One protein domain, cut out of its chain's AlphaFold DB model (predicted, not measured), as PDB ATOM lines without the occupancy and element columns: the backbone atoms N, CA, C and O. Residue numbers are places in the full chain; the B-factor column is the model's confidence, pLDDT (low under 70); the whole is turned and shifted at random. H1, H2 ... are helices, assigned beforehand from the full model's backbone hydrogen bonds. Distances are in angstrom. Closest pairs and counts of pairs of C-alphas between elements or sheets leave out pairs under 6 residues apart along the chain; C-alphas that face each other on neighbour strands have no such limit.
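This is residues 2 to 86 of the 329 residues of an uncharacterized protein of Pseudoprimorskyibacter insulae (UniProt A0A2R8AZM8). Seven helices make an elongated cluster, with the longest one, H4, running lengthwise through its middle and H2 packed across it. Near the last residues of H4, the helices H3, H5 and H6 gather, with H5 packed on H3 and H6 crossing the end of H4; H1 and H7 lie at the two opposite ends of the whole. The printed part has 85 residues, with H1 to H7 in that order along the chain and no named strand; the class is all helix. It is compact, with a radius of gyration of the C-alphas of 12.7 A, and spans 41 by 26 by 22 A.

H4, residues 43 to 55, is the hub, touching four other helices. H2, residues 12 to 20, touches it at a steep tilt of 44 degrees, the same way; the closest C-alphas, of Ser 16 and Ala 51, are 4.8 A apart. H6, residues 68 to 77, touches residues 53 to 54 of H4 alone, at a steep tilt of 66 degrees, with the C-alphas of Val 53 and Val 74 closest at 5.2 A. H3, residues 24 to 35, only just touches H4, with 3 pairs of C-alphas within 8 A, through residues 49 to 52 of H4 alone; the closest, of Ala 31 and Leu 52, are 7.6 A apart. H3 and H4 form a helical hairpin, at a steep tilt of 39 degrees, opposite ways. H5, residues 58 to 64, touches H3 at a steep tilt of 60 degrees; the closest C-alphas, of Ile 28 and Ala 64, are 5.2 A apart. H7, residues 79 to 83, is close to but not clearly touching H6, with the C-alphas of Leu 75 and Leu 81 closest at 6.5 A. H1, residues 2 to 6, only just touches H4, with 3 pairs within 8 A, through residue 44 of H4 alone; the C-alphas of Val 5 and Glu 44 are closest at 6.5 A. Every O i to N i+4 pair is within hydrogen-bond range in H1 to H6; in H7 it is 0 of 1, with 2 of 2 O i to N i+3 pairs.

H4 measures 18.8 A, from C-alpha 43 at (-6.360, 21.519, -0.799) to C-alpha 55 at (-22.768, 16.236, -8.302). H3 measures 16.8 A, H6 14.4 A and H2 12.2 A. H1 begins at C-alpha 2, (-5.239, 10.879, -1.509).

The C-alphas farthest apart, of Asp 7 and Asp 86, are 40.6 A apart. The printed part has no cut and no long link. Its mean pLDDT is 78.7; residues 2 to 12 and 38 to 41 are under 70.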
ATOM      1  N   TRP A   2      -5.754   9.554  -1.897       42.66
ATOM      2  CA  TRP A   2      -5.239  10.879  -1.509       42.66
ATOM      3  C   TRP A   2      -3.766  11.157  -1.875       42.66
ATOM      4  O   TRP A   2      -3.479  12.208  -2.429       42.66
ATOM      5  N   HIS A   3      -2.860  10.180  -1.732       42.06
ATOM      6  CA  HIS A   3      -1.457  10.331  -2.166       42.06
ATOM      7  C   HIS A   3      -1.255  10.508  -3.684       42.06
ATOM      8  O   HIS A   3      -0.225  11.016  -4.099       42.06
ATOM      9  N   ALA A   4      -2.218  10.118  -4.529       48.62
ATOM     10  CA  ALA A   4      -2.119  10.322  -5.981       48.62
ATOM     11  C   ALA A   4      -2.506  11.752  -6.409       48.62
ATOM     12  O   ALA A   4      -2.205  12.168  -7.526       48.62
ATOM     13  N   VAL A   5      -3.178  12.497  -5.526       45.94
ATOM     14  CA  VAL A   5      -3.502  13.914  -5.736       45.94
ATOM     15  C   VAL A   5      -2.325  14.800  -5.294       45.94
ATOM     16  O   VAL A   5      -2.024  15.766  -5.989       45.94
ATOM     17  N   ASP A   6      -1.601  14.409  -4.233       42.25
ATOM     18  CA  ASP A   6      -0.366  15.064  -3.741       42.25
ATOM     19  C   ASP A   6       0.726  15.195  -4.825       42.25
ATOM     20  O   ASP A   6       1.390  16.224  -4.931       42.25
ATOM     21  N   ASP A   7       0.874  14.178  -5.680       49.97
ATOM     22  CA  ASP A   7       1.880  14.153  -6.753       49.97
ATOM     23  C   ASP A   7       1.434  14.891  -8.040       49.97
ATOM     24  O   ASP A   7       2.142  14.873  -9.049       49.97
ATOM     25  N   GLY A   8       0.251  15.524  -8.053       49.78
ATOM     26  CA  GLY A   8      -0.295  16.213  -9.231       49.78
ATOM     27  C   GLY A   8      -0.721  15.283 -10.377       49.78
ATOM     28  O   GLY A   8      -0.881  15.735 -11.509       49.78
ATOM     29  N   VAL A   9      -0.895  13.985 -10.103       53.59
ATOM     30  CA  VAL A   9      -1.197  12.956 -11.118       53.59
ATOM     31  C   VAL A   9      -2.685  12.926 -11.492       53.59
ATOM     32  O   VAL A   9      -3.029  12.503 -12.593       53.59
ATOM     33  N   VAL A  10      -3.569  13.401 -10.610       56.34
ATOM     34  CA  VAL A  10      -5.016  13.488 -10.862       56.34
ATOM     35  C   VAL A  10      -5.428  14.953 -10.972       56.34
ATOM     36  O   VAL A  10      -5.459  15.681  -9.983       56.34
ATOM     37  N   GLU A  11      -5.764  15.387 -12.185       69.00
ATOM     38  CA  GLU A  11      -6.314  16.724 -12.429       69.00
ATOM     39  C   GLU A  11      -7.710  16.857 -11.790       69.00
ATOM     40  O   GLU A  11      -8.479  15.893 -11.744       69.00
ATOM     41  N   ALA A  12      -8.081  18.059 -11.333       67.94
ATOM     42  CA  ALA A  12      -9.394  18.328 -10.722       67.94
ATOM     43  C   ALA A  12     -10.577  17.872 -11.608       67.94
ATOM     44  O   ALA A  12     -11.601  17.397 -11.109       67.94
ATOM     45  N   ASP A  13     -10.399  17.935 -12.930       72.06
ATOM     46  CA  ASP A  13     -11.366  17.472 -13.927       72.06
ATOM     47  C   ASP A  13     -11.534  15.948 -13.940       72.06
ATOM     48  O   ASP A  13     -12.624  15.443 -14.213       72.06
ATOM     49  N   GLN A  14     -10.471  15.194 -13.653       76.94
ATOM     50  CA  GLN A  14     -10.533  13.735 -13.555       76.94
ATOM     51  C   GLN A  14     -11.240  13.316 -12.270       76.94
ATOM     52  O   GLN A  14     -12.109  12.445 -12.309       76.94
ATOM     53  N   LEU A  15     -10.938  13.983 -11.152       77.19
ATOM     54  CA  LEU A  15     -11.608  13.733  -9.876       77.19
ATOM     55  C   LEU A  15     -13.109  14.045  -9.958       77.19
ATOM     56  O   LEU A  15     -13.929  13.256  -9.492       77.19
ATOM     57  N   SER A  16     -13.471  15.134 -10.638       76.44
ATOM     58  CA  SER A  16     -14.869  15.497 -10.898       76.44
ATOM     59  C   SER A  16     -15.608  14.436 -11.711       76.44
ATOM     60  O   SER A  16     -16.735  14.082 -11.371       76.44
ATOM     61  N   ARG A  17     -14.974  13.872 -12.750       80.88
ATOM     62  CA  ARG A  17     -15.566  12.789 -13.556       80.88
ATOM     63  C   ARG A  17     -15.733  11.493 -12.771       80.88
ATOM     64  O   ARG A  17     -16.744  10.823 -12.946       80.88
ATOM     65  N   VAL A  18     -14.762  11.145 -11.925       83.25
ATOM     66  CA  VAL A  18     -14.852   9.957 -11.063       83.25
ATOM     67  C   VAL A  18     -16.008  10.117 -10.080       83.25
ATOM     68  O   VAL A  18     -16.859   9.236 -10.005       83.25
ATOM     69  N   ILE A  19     -16.097  11.261  -9.398       83.12
ATOM     70  CA  ILE A  19     -17.171  11.503  -8.430       83.12
ATOM     71  C   ILE A  19     -18.543  11.527  -9.115       83.12
ATOM     72  O   ILE A  19     -19.485  10.924  -8.614       83.12
ATOM     73  N   ALA A  20     -18.646  12.126 -10.303       81.25
ATOM     74  CA  ALA A  20     -19.881  12.133 -11.088       81.25
ATOM     75  C   ALA A  20     -20.325  10.740 -11.577       81.25
ATOM     76  O   ALA A  20     -21.467  10.594 -12.007       81.25
ATOM     77  N   SER A  21     -19.440   9.737 -11.548       85.94
ATOM     78  CA  SER A  21     -19.756   8.360 -11.948       85.94
ATOM     79  C   SER A  21     -20.252   7.472 -10.804       85.94
ATOM     80  O   SER A  21     -20.668   6.345 -11.070       85.94
ATOM     81  N   PHE A  22     -20.208   7.954  -9.557       87.56
ATOM     82  CA  PHE A  22     -20.677   7.197  -8.398       87.56
ATOM     83  C   PHE A  22     -22.197   7.051  -8.377       87.56
ATOM     84  O   PHE A  22     -22.941   7.953  -8.771       87.56
ATOM     85  N   GLU A  23     -22.658   5.904  -7.877       88.56
ATOM     86  CA  GLU A  23     -24.077   5.665  -7.655       88.56
ATOM     87  C   GLU A  23     -24.581   6.444  -6.431       88.56
ATOM     88  O   GLU A  23     -23.815   6.974  -5.622       88.56
ATOM     89  N   LYS A  24     -25.908   6.529  -6.283       85.75
ATOM     90  CA  LYS A  24     -26.557   7.314  -5.223       85.75
ATOM     91  C   LYS A  24     -26.058   6.934  -3.823       85.75
ATOM     92  O   LYS A  24     -25.765   7.823  -3.028       85.75
ATOM     93  N   ASP A  25     -25.945   5.638  -3.542       87.25
ATOM     94  CA  ASP A  25     -25.530   5.128  -2.229       87.25
ATOM     95  C   ASP A  25     -24.058   5.445  -1.930       87.25
ATOM     96  O   ASP A  25     -23.718   5.814  -0.803       87.25
ATOM     97  N   ASP A  26     -23.199   5.410  -2.952       87.25
ATOM     98  CA  ASP A  26     -21.794   5.804  -2.840       87.25
ATOM     99  C   ASP A  26     -21.667   7.305  -2.550       87.25
ATOM    100  O   ASP A  26     -20.907   7.711  -1.671       87.25
ATOM    101  N   LEU A  27     -22.448   8.146  -3.238       86.19
ATOM    102  CA  LEU A  27     -22.476   9.591  -2.989       86.19
ATOM    103  C   LEU A  27     -22.951   9.919  -1.567       86.19
ATOM    104  O   LEU A  27     -22.389  10.817  -0.937       86.19
ATOM    105  N   ILE A  28     -23.941   9.182  -1.044       85.69
ATOM    106  CA  ILE A  28     -24.393   9.301   0.352       85.69
ATOM    107  C   ILE A  28     -23.241   8.966   1.305       85.69
ATOM    108  O   ILE A  28     -22.921   9.775   2.179       85.69
ATOM    109  N   ALA A  29     -22.594   7.811   1.119       85.38
ATOM    110  CA  ALA A  29     -21.511   7.351   1.987       85.38
ATOM    111  C   ALA A  29     -20.312   8.312   1.973       85.38
ATOM    112  O   ALA A  29     -19.758   8.640   3.023       85.38
ATOM    113  N   ILE A  30     -19.941   8.821   0.794       84.12
ATOM    114  CA  ILE A  30     -18.866   9.807   0.643       84.12
ATOM    115  C   ILE A  30     -19.229  11.098   1.384       84.12
ATOM    116  O   ILE A  30     -18.417  11.611   2.154       84.12
ATOM    117  N   ALA A  31     -20.443  11.621   1.198       84.25
ATOM    118  CA  ALA A  31     -20.866  12.870   1.828       84.25
ATOM    119  C   ALA A  31     -20.966  12.767   3.364       84.25
ATOM    120  O   ALA A  31     -20.643  13.724   4.077       84.25
ATOM    121  N   GLN A  32     -21.346  11.594   3.880       83.69
ATOM    122  CA  GLN A  32     -21.281  11.282   5.309       83.69
ATOM    123  C   GLN A  32     -19.833  11.240   5.802       83.69
ATOM    124  O   GLN A  32     -19.516  11.909   6.781       83.69
ATOM    125  N   GLY A  33     -18.934  10.572   5.074       82.25
ATOM    126  CA  GLY A  33     -17.510  10.533   5.416       82.25
ATOM    127  C   GLY A  33     -16.871  11.923   5.490       82.25
ATOM    128  O   GLY A  33     -16.128  12.210   6.423       82.25
ATOM    129  N   PHE A  34     -17.209  12.834   4.571       78.62
ATOM    130  CA  PHE A  34     -16.748  14.231   4.639       78.62
ATOM    131  C   PHE A  34     -17.310  15.007   5.837       78.62
ATOM    132  O   PHE A  34     -16.687  15.972   6.274       78.62
ATOM    133  N   SER A  35     -18.465  14.604   6.371       72.19
ATOM    134  CA  SER A  35     -19.060  15.233   7.555       72.19
ATOM    135  C   SER A  35     -18.322  14.870   8.851       72.19
ATOM    136  O   SER A  35     -18.476  15.571   9.847       72.19
ATOM    137  N   GLU A  36     -17.509  13.809   8.841       73.31
ATOM    138  CA  GLU A  36     -16.724  13.336   9.994       73.31
ATOM    139  C   GLU A  36     -15.304  13.928  10.050       73.31
ATOM    140  O   GLU A  36     -14.594  13.754  11.040       73.31
ATOM    141  N   VAL A  37     -14.866  14.630   9.000       71.69
ATOM    142  CA  VAL A  37     -13.513  15.197   8.921       71.69
ATOM    143  C   VAL A  37     -13.475  16.573   9.598       71.69
ATOM    144  O   VAL A  37     -14.083  17.530   9.118       71.69
ATOM    145  N   GLU A  38     -12.726  16.693  10.698       58.66
ATOM    146  CA  GLU A  38     -12.486  17.975  11.375       58.66
ATOM    147  C   GLU A  38     -11.605  18.911  10.524       58.66
ATOM    148  O   GLU A  38     -10.590  18.507   9.955       58.66
ATOM    149  N   GLN A  39     -11.993  20.187  10.438       68.69
ATOM    150  CA  GLN A  39     -11.233  21.228   9.739       68.69
ATOM    151  C   GLN A  39      -9.908  21.564  10.457       68.69
ATOM    152  O   GLN A  39      -9.851  21.483  11.686       68.69
ATOM    153  N   PRO A  40      -8.863  22.031   9.733       57.47
ATOM    154  CA  PRO A  40      -8.862  22.484   8.334       57.47
ATOM    155  C   PRO A  40      -8.628  21.371   7.301       57.47
ATOM    156  O   PRO A  40      -7.851  20.446   7.514       57.47
ATOM    157  N   PHE A  41      -9.274  21.510   6.140       69.81
ATOM    158  CA  PHE A  41      -9.103  20.598   5.010       69.81
ATOM    159  C   PHE A  41      -7.789  20.860   4.265       69.81
ATOM    160  O   PHE A  41      -7.353  22.005   4.139       69.81
ATOM    161  N   SER A  42      -7.171  19.802   3.731       77.88
ATOM    162  CA  SER A  42      -6.119  19.963   2.726       77.88
ATOM    163  C   SER A  42      -6.728  20.434   1.397       77.88
ATOM    164  O   SER A  42      -7.926  20.260   1.151       77.88
ATOM    165  N   ARG A  43      -5.911  21.010   0.510       77.62
ATOM    166  CA  ARG A  43      -6.360  21.519  -0.799       77.62
ATOM    167  C   ARG A  43      -7.052  20.435  -1.636       77.62
ATOM    168  O   ARG A  43      -7.996  20.705  -2.370       77.62
ATOM    169  N   GLU A  44      -6.600  19.199  -1.522       73.06
ATOM    170  CA  GLU A  44      -7.094  18.033  -2.254       73.06
ATOM    171  C   GLU A  44      -8.487  17.635  -1.762       73.06
ATOM    172  O   GLU A  44      -9.375  17.330  -2.560       73.06
ATOM    173  N   VAL A  45      -8.688  17.691  -0.442       76.00
ATOM    174  CA  VAL A  45      -9.985  17.475   0.207       76.00
ATOM    175  C   VAL A  45     -10.964  18.577  -0.201       76.00
ATOM    176  O   VAL A  45     -12.131  18.283  -0.451       76.00
ATOM    177  N   GLU A  46     -10.502  19.821  -0.370       80.25
ATOM    178  CA  GLU A  46     -11.330  20.904  -0.914       80.25
ATOM    179  C   GLU A  46     -11.738  20.663  -2.373       80.25
ATOM    180  O   GLU A  46     -12.917  20.804  -2.690       80.25
ATOM    181  N   ILE A  47     -10.815  20.245  -3.249       81.19
ATOM    182  CA  ILE A  47     -11.130  19.925  -4.656       81.19
ATOM    183  C   ILE A  47     -12.122  18.755  -4.734       81.19
ATOM    184  O   ILE A  47     -13.091  18.811  -5.493       81.19
ATOM    185  N   ALA A  48     -11.921  17.709  -3.927       80.31
ATOM    186  CA  ALA A  48     -12.822  16.561  -3.858       80.31
ATOM    187  C   ALA A  48     -14.215  16.958  -3.349       80.31
ATOM    188  O   ALA A  48     -15.227  16.573  -3.935       80.31
ATOM    189  N   MET A  49     -14.271  17.769  -2.291       83.44
ATOM    190  CA  MET A  49     -15.518  18.308  -1.754       83.44
ATOM    191  C   MET A  49     -16.226  19.191  -2.787       83.44
ATOM    192  O   MET A  49     -17.447  19.154  -2.892       83.44
ATOM    193  N   ASP A  50     -15.488  19.971  -3.571       83.88
ATOM    194  CA  ASP A  50     -16.053  20.839  -4.599       83.88
ATOM    195  C   ASP A  50     -16.672  20.041  -5.755       83.88
ATOM    196  O   ASP A  50     -17.791  20.344  -6.181       83.88
ATOM    197  N   ALA A  51     -15.994  18.980  -6.192       84.94
ATOM    198  CA  ALA A  51     -16.509  18.019  -7.161       84.94
ATOM    199  C   ALA A  51     -17.744  17.260  -6.640       84.94
ATOM    200  O   ALA A  51     -18.727  17.090  -7.366       84.94
ATOM    201  N   LEU A  52     -17.734  16.854  -5.367       86.06
ATOM    202  CA  LEU A  52     -18.890  16.242  -4.717       86.06
ATOM    203  C   LEU A  52     -20.073  17.209  -4.681       86.06
ATOM    204  O   LEU A  52     -21.147  16.885  -5.172       86.06
ATOM    205  N   VAL A  53     -19.876  18.433  -4.192       87.00
ATOM    206  CA  VAL A  53     -20.922  19.466  -4.142       87.00
ATOM    207  C   VAL A  53     -21.572  19.685  -5.516       87.00
ATOM    208  O   VAL A  53     -22.784  19.863  -5.597       87.00
ATOM    209  N   ALA A  54     -20.792  19.641  -6.598       85.62
ATOM    210  CA  ALA A  54     -21.308  19.817  -7.952       85.62
ATOM    211  C   ALA A  54     -22.206  18.661  -8.436       85.62
ATOM    212  O   ALA A  54     -23.015  18.875  -9.339       85.62
ATOM    213  N   THR A  55     -22.086  17.467  -7.852       86.50
ATOM    214  CA  THR A  55     -22.768  16.236  -8.302       86.50
ATOM    215  C   THR A  55     -23.956  15.837  -7.428       86.50
ATOM    216  O   THR A  55     -24.814  15.079  -7.881       86.50
ATOM    217  N   LEU A  56     -24.055  16.372  -6.208       87.00
ATOM    218  CA  LEU A  56     -25.149  16.069  -5.287       87.00
ATOM    219  C   LEU A  56     -26.519  16.527  -5.819       87.00
ATOM    220  O   LEU A  56     -26.670  17.596  -6.413       87.00
ATOM    221  N   VAL A  57     -27.532  15.705  -5.544       87.06
ATOM    222  CA  VAL A  57     -28.953  15.953  -5.835       87.06
ATOM    223  C   VAL A  57     -29.762  15.978  -4.536       87.06
ATOM    224  O   VAL A  57     -29.306  15.438  -3.525       87.06
ATOM    225  N   VAL A  58     -30.963  16.572  -4.554       85.12
ATOM    226  CA  VAL A  58     -31.791  16.775  -3.344       85.12
ATOM    227  C   VAL A  58     -32.006  15.486  -2.559       85.12
ATOM    228  O   VAL A  58     -31.710  15.465  -1.370       85.12
ATOM    229  N   ASP A  59     -32.385  14.390  -3.218       85.31
ATOM    230  CA  ASP A  59     -32.584  13.109  -2.535       85.31
ATOM    231  C   ASP A  59     -31.358  12.639  -1.735       85.31
ATOM    232  O   ASP A  59     -31.498  12.070  -0.654       85.31
ATOM    233  N   VAL A  60     -30.152  12.823  -2.286       84.31
ATOM    234  CA  VAL A  60     -28.900  12.418  -1.628       84.31
ATOM    235  C   VAL A  60     -28.660  13.304  -0.416       84.31
ATOM    236  O   VAL A  60     -28.365  12.795   0.660       84.31
ATOM    237  N   ILE A  61     -28.832  14.616  -0.575       85.00
ATOM    238  CA  ILE A  61     -28.661  15.605   0.496       85.00
ATOM    239  C   ILE A  61     -29.625  15.320   1.652       85.00
ATOM    240  O   ILE A  61     -29.231  15.345   2.822       85.00
ATOM    241  N   GLU A  62     -30.882  15.029   1.323       83.81
ATOM    242  CA  GLU A  62     -31.918  14.765   2.310       83.81
ATOM    243  C   GLU A  62     -31.663  13.451   3.052       83.81
ATOM    244  O   GLU A  62     -31.672  13.446   4.284       83.81
ATOM    245  N   THR A  63     -31.327  12.382   2.322       84.38
ATOM    246  CA  THR A  63     -31.068  11.046   2.888       84.38
ATOM    247  C   THR A  63     -29.782  10.999   3.713       84.38
ATOM    248  O   THR A  63     -29.742  10.368   4.768       84.38
ATOM    249  N   ALA A  64     -28.724  11.674   3.261       79.81
ATOM    250  CA  ALA A  64     -27.409  11.597   3.891       79.81
ATOM    251  C   ALA A  64     -27.340  12.296   5.256       79.81
ATOM    252  O   ALA A  64     -26.385  12.061   5.992       79.81
ATOM    253  N   ASN A  65     -28.335  13.125   5.609       78.88
ATOM    254  CA  ASN A  65     -28.329  13.949   6.822       78.88
ATOM    255  C   ASN A  65     -27.021  14.735   6.989       78.88
ATOM    256  O   ASN A  65     -26.394  14.709   8.045       78.88
ATOM    257  N   LEU A  66     -26.619  15.425   5.916       81.38
ATOM    258  CA  LEU A  66     -25.360  16.164   5.868       81.38
ATOM    259  C   LEU A  66     -25.204  17.123   7.051       81.38
ATOM    260  O   LEU A  66     -26.158  17.787   7.464       81.38
ATOM    261  N   TRP A  67     -23.968  17.241   7.533       84.19
ATOM    262  CA  TRP A  67     -23.596  18.259   8.506       84.19
ATOM    263  C   TRP A  67     -23.864  19.673   7.959       84.19
ATOM    264  O   TRP A  67     -23.621  19.953   6.781       84.19
ATOM    265  N   GLN A  68     -24.371  20.570   8.815       84.69
ATOM    266  CA  GLN A  68     -24.981  21.840   8.395       84.69
ATOM    267  C   GLN A  68     -24.084  22.700   7.481       84.69
ATOM    268  O   GLN A  68     -24.546  23.116   6.421       84.69
ATOM    269  N   PRO A  69     -22.795  22.939   7.781       84.69
ATOM    270  CA  PRO A  69     -21.922  23.719   6.904       84.69
ATOM    271  C   PRO A  69     -21.723  23.108   5.512       84.69
ATOM    272  O   PRO A  69     -21.649  23.851   4.531       84.69
ATOM    273  N   LEU A  70     -21.681  21.774   5.395       83.62
ATOM    274  CA  LEU A  70     -21.593  21.103   4.096       83.62
ATOM    275  C   LEU A  70     -22.904  21.264   3.319       83.62
ATOM    276  O   LEU A  70     -22.867  21.635   2.147       83.62
ATOM    277  N   LEU A  71     -24.050  21.076   3.982       88.56
ATOM    278  CA  LEU A  71     -25.372  21.331   3.403       88.56
ATOM    279  C   LEU A  71     -25.465  22.754   2.826       88.56
ATOM    280  O   LEU A  71     -25.836  22.932   1.667       88.56
ATOM    281  N   LEU A  72     -25.067  23.769   3.597       89.50
ATOM    282  CA  LEU A  72     -25.101  25.163   3.146       89.50
ATOM    283  C   LEU A  72     -24.142  25.422   1.988       89.50
ATOM    284  O   LEU A  72     -24.493  26.152   1.062       89.50
ATOM    285  N   LYS A  73     -22.947  24.817   2.002       88.62
ATOM    286  CA  LYS A  73     -21.995  24.922   0.887       88.62
ATOM    287  C   LYS A  73     -22.595  24.353  -0.402       88.62
ATOM    288  O   LYS A  73     -22.420  24.958  -1.461       88.62
ATOM    289  N   VAL A  74     -23.328  23.241  -0.306       89.81
ATOM    290  CA  VAL A  74     -24.044  22.644  -1.442       89.81
ATOM    291  C   VAL A  74     -25.135  23.579  -1.948       89.81
ATOM    292  O   VAL A  74     -25.097  23.978  -3.109       89.81
ATOM    293  N   LEU A  75     -26.049  23.999  -1.073       91.50
ATOM    294  CA  LEU A  75     -27.191  24.836  -1.452       91.50
ATOM    295  C   LEU A  75     -26.770  26.211  -2.002       91.50
ATOM    296  O   LEU A  75     -27.400  26.715  -2.928       91.50
ATOM    297  N   LYS A  76     -25.674  26.801  -1.501       91.31
ATOM    298  CA  LYS A  76     -25.126  28.064  -2.029       91.31
ATOM    299  C   LYS A  76     -24.536  27.919  -3.435       91.31
ATOM    300  O   LYS A  76     -24.619  28.855  -4.224       91.31
ATOM    301  N   ARG A  77     -23.930  26.773  -3.760       88.81
ATOM    302  CA  ARG A  77     -23.344  26.517  -5.091       88.81
ATOM    303  C   ARG A  77     -24.338  25.974  -6.105       88.81
ATOM    304  O   ARG A  77     -24.135  26.150  -7.302       88.81
ATOM    305  N   ARG A  78     -25.383  25.307  -5.627       88.31
ATOM    306  CA  ARG A  78     -26.443  24.699  -6.429       88.31
ATOM    307  C   ARG A  78     -27.803  25.246  -5.977       88.31
ATOM    308  O   ARG A  78     -28.599  24.509  -5.395       88.31
ATOM    309  N   PRO A  79     -28.077  26.547  -6.209       87.81
ATOM    310  CA  PRO A  79     -29.326  27.177  -5.779       87.81
ATOM    311  C   PRO A  79     -30.558  26.590  -6.482       87.81
ATOM    312  O   PRO A  79     -31.671  26.749  -5.987       87.81
ATOM    313  N   ASP A  80     -30.371  25.879  -7.599       88.12
ATOM    314  CA  ASP A  80     -31.408  25.101  -8.279       88.12
ATOM    315  C   ASP A  80     -32.022  24.015  -7.380       88.12
ATOM    316  O   ASP A  80     -33.211  23.726  -7.477       88.12
ATOM    317  N   LEU A  81     -31.246  23.468  -6.441       89.50
ATOM    318  CA  LEU A  81     -31.711  22.432  -5.515       89.50
ATOM    319  C   LEU A  81     -32.699  22.963  -4.468       89.50
ATOM    320  O   LEU A  81     -33.489  22.198  -3.917       89.50
ATOM    321  N   LEU A  82     -32.700  24.274  -4.207       89.69
ATOM    322  CA  LEU A  82     -33.586  24.889  -3.218       89.69
ATOM    323  C   LEU A  82     -35.072  24.818  -3.605       89.69
ATOM    324  O   LEU A  82     -35.934  25.034  -2.756       89.69
ATOM    325  N   GLU A  83     -35.395  24.533  -4.869       86.88
ATOM    326  CA  GLU A  83     -36.789  24.457  -5.321       86.88
ATOM    327  C   GLU A  83     -37.548  23.251  -4.762       86.88
ATOM    328  O   GLU A  83     -38.771  23.323  -4.588       86.88
ATOM    329  N   THR A  84     -36.833  22.155  -4.506       88.12
ATOM    330  CA  THR A  84     -37.393  20.886  -4.023       88.12
ATOM    331  C   THR A  84     -36.885  20.493  -2.642       88.12
ATOM    332  O   THR A  84     -37.436  19.570  -2.059       88.12
ATOM    333  N   PHE A  85     -35.867  21.180  -2.123       89.62
ATOM    334  CA  PHE A  85     -35.303  20.924  -0.801       89.62
ATOM    335  C   PHE A  85     -36.278  21.265   0.337       89.62
ATOM    336  O   PHE A  85     -36.922  22.322   0.329       89.62
ATOM    337  N   ASP A  86     -36.322  20.410   1.360       88.38
ATOM    338  CA  ASP A  86     -37.061  20.679   2.593       88.38
ATOM    339  C   ASP A  86     -36.415  21.788   3.450       88.38
ATOM    340  O   ASP A  86     -35.529  21.568   4.285       88.38
TER     341      ASP A  86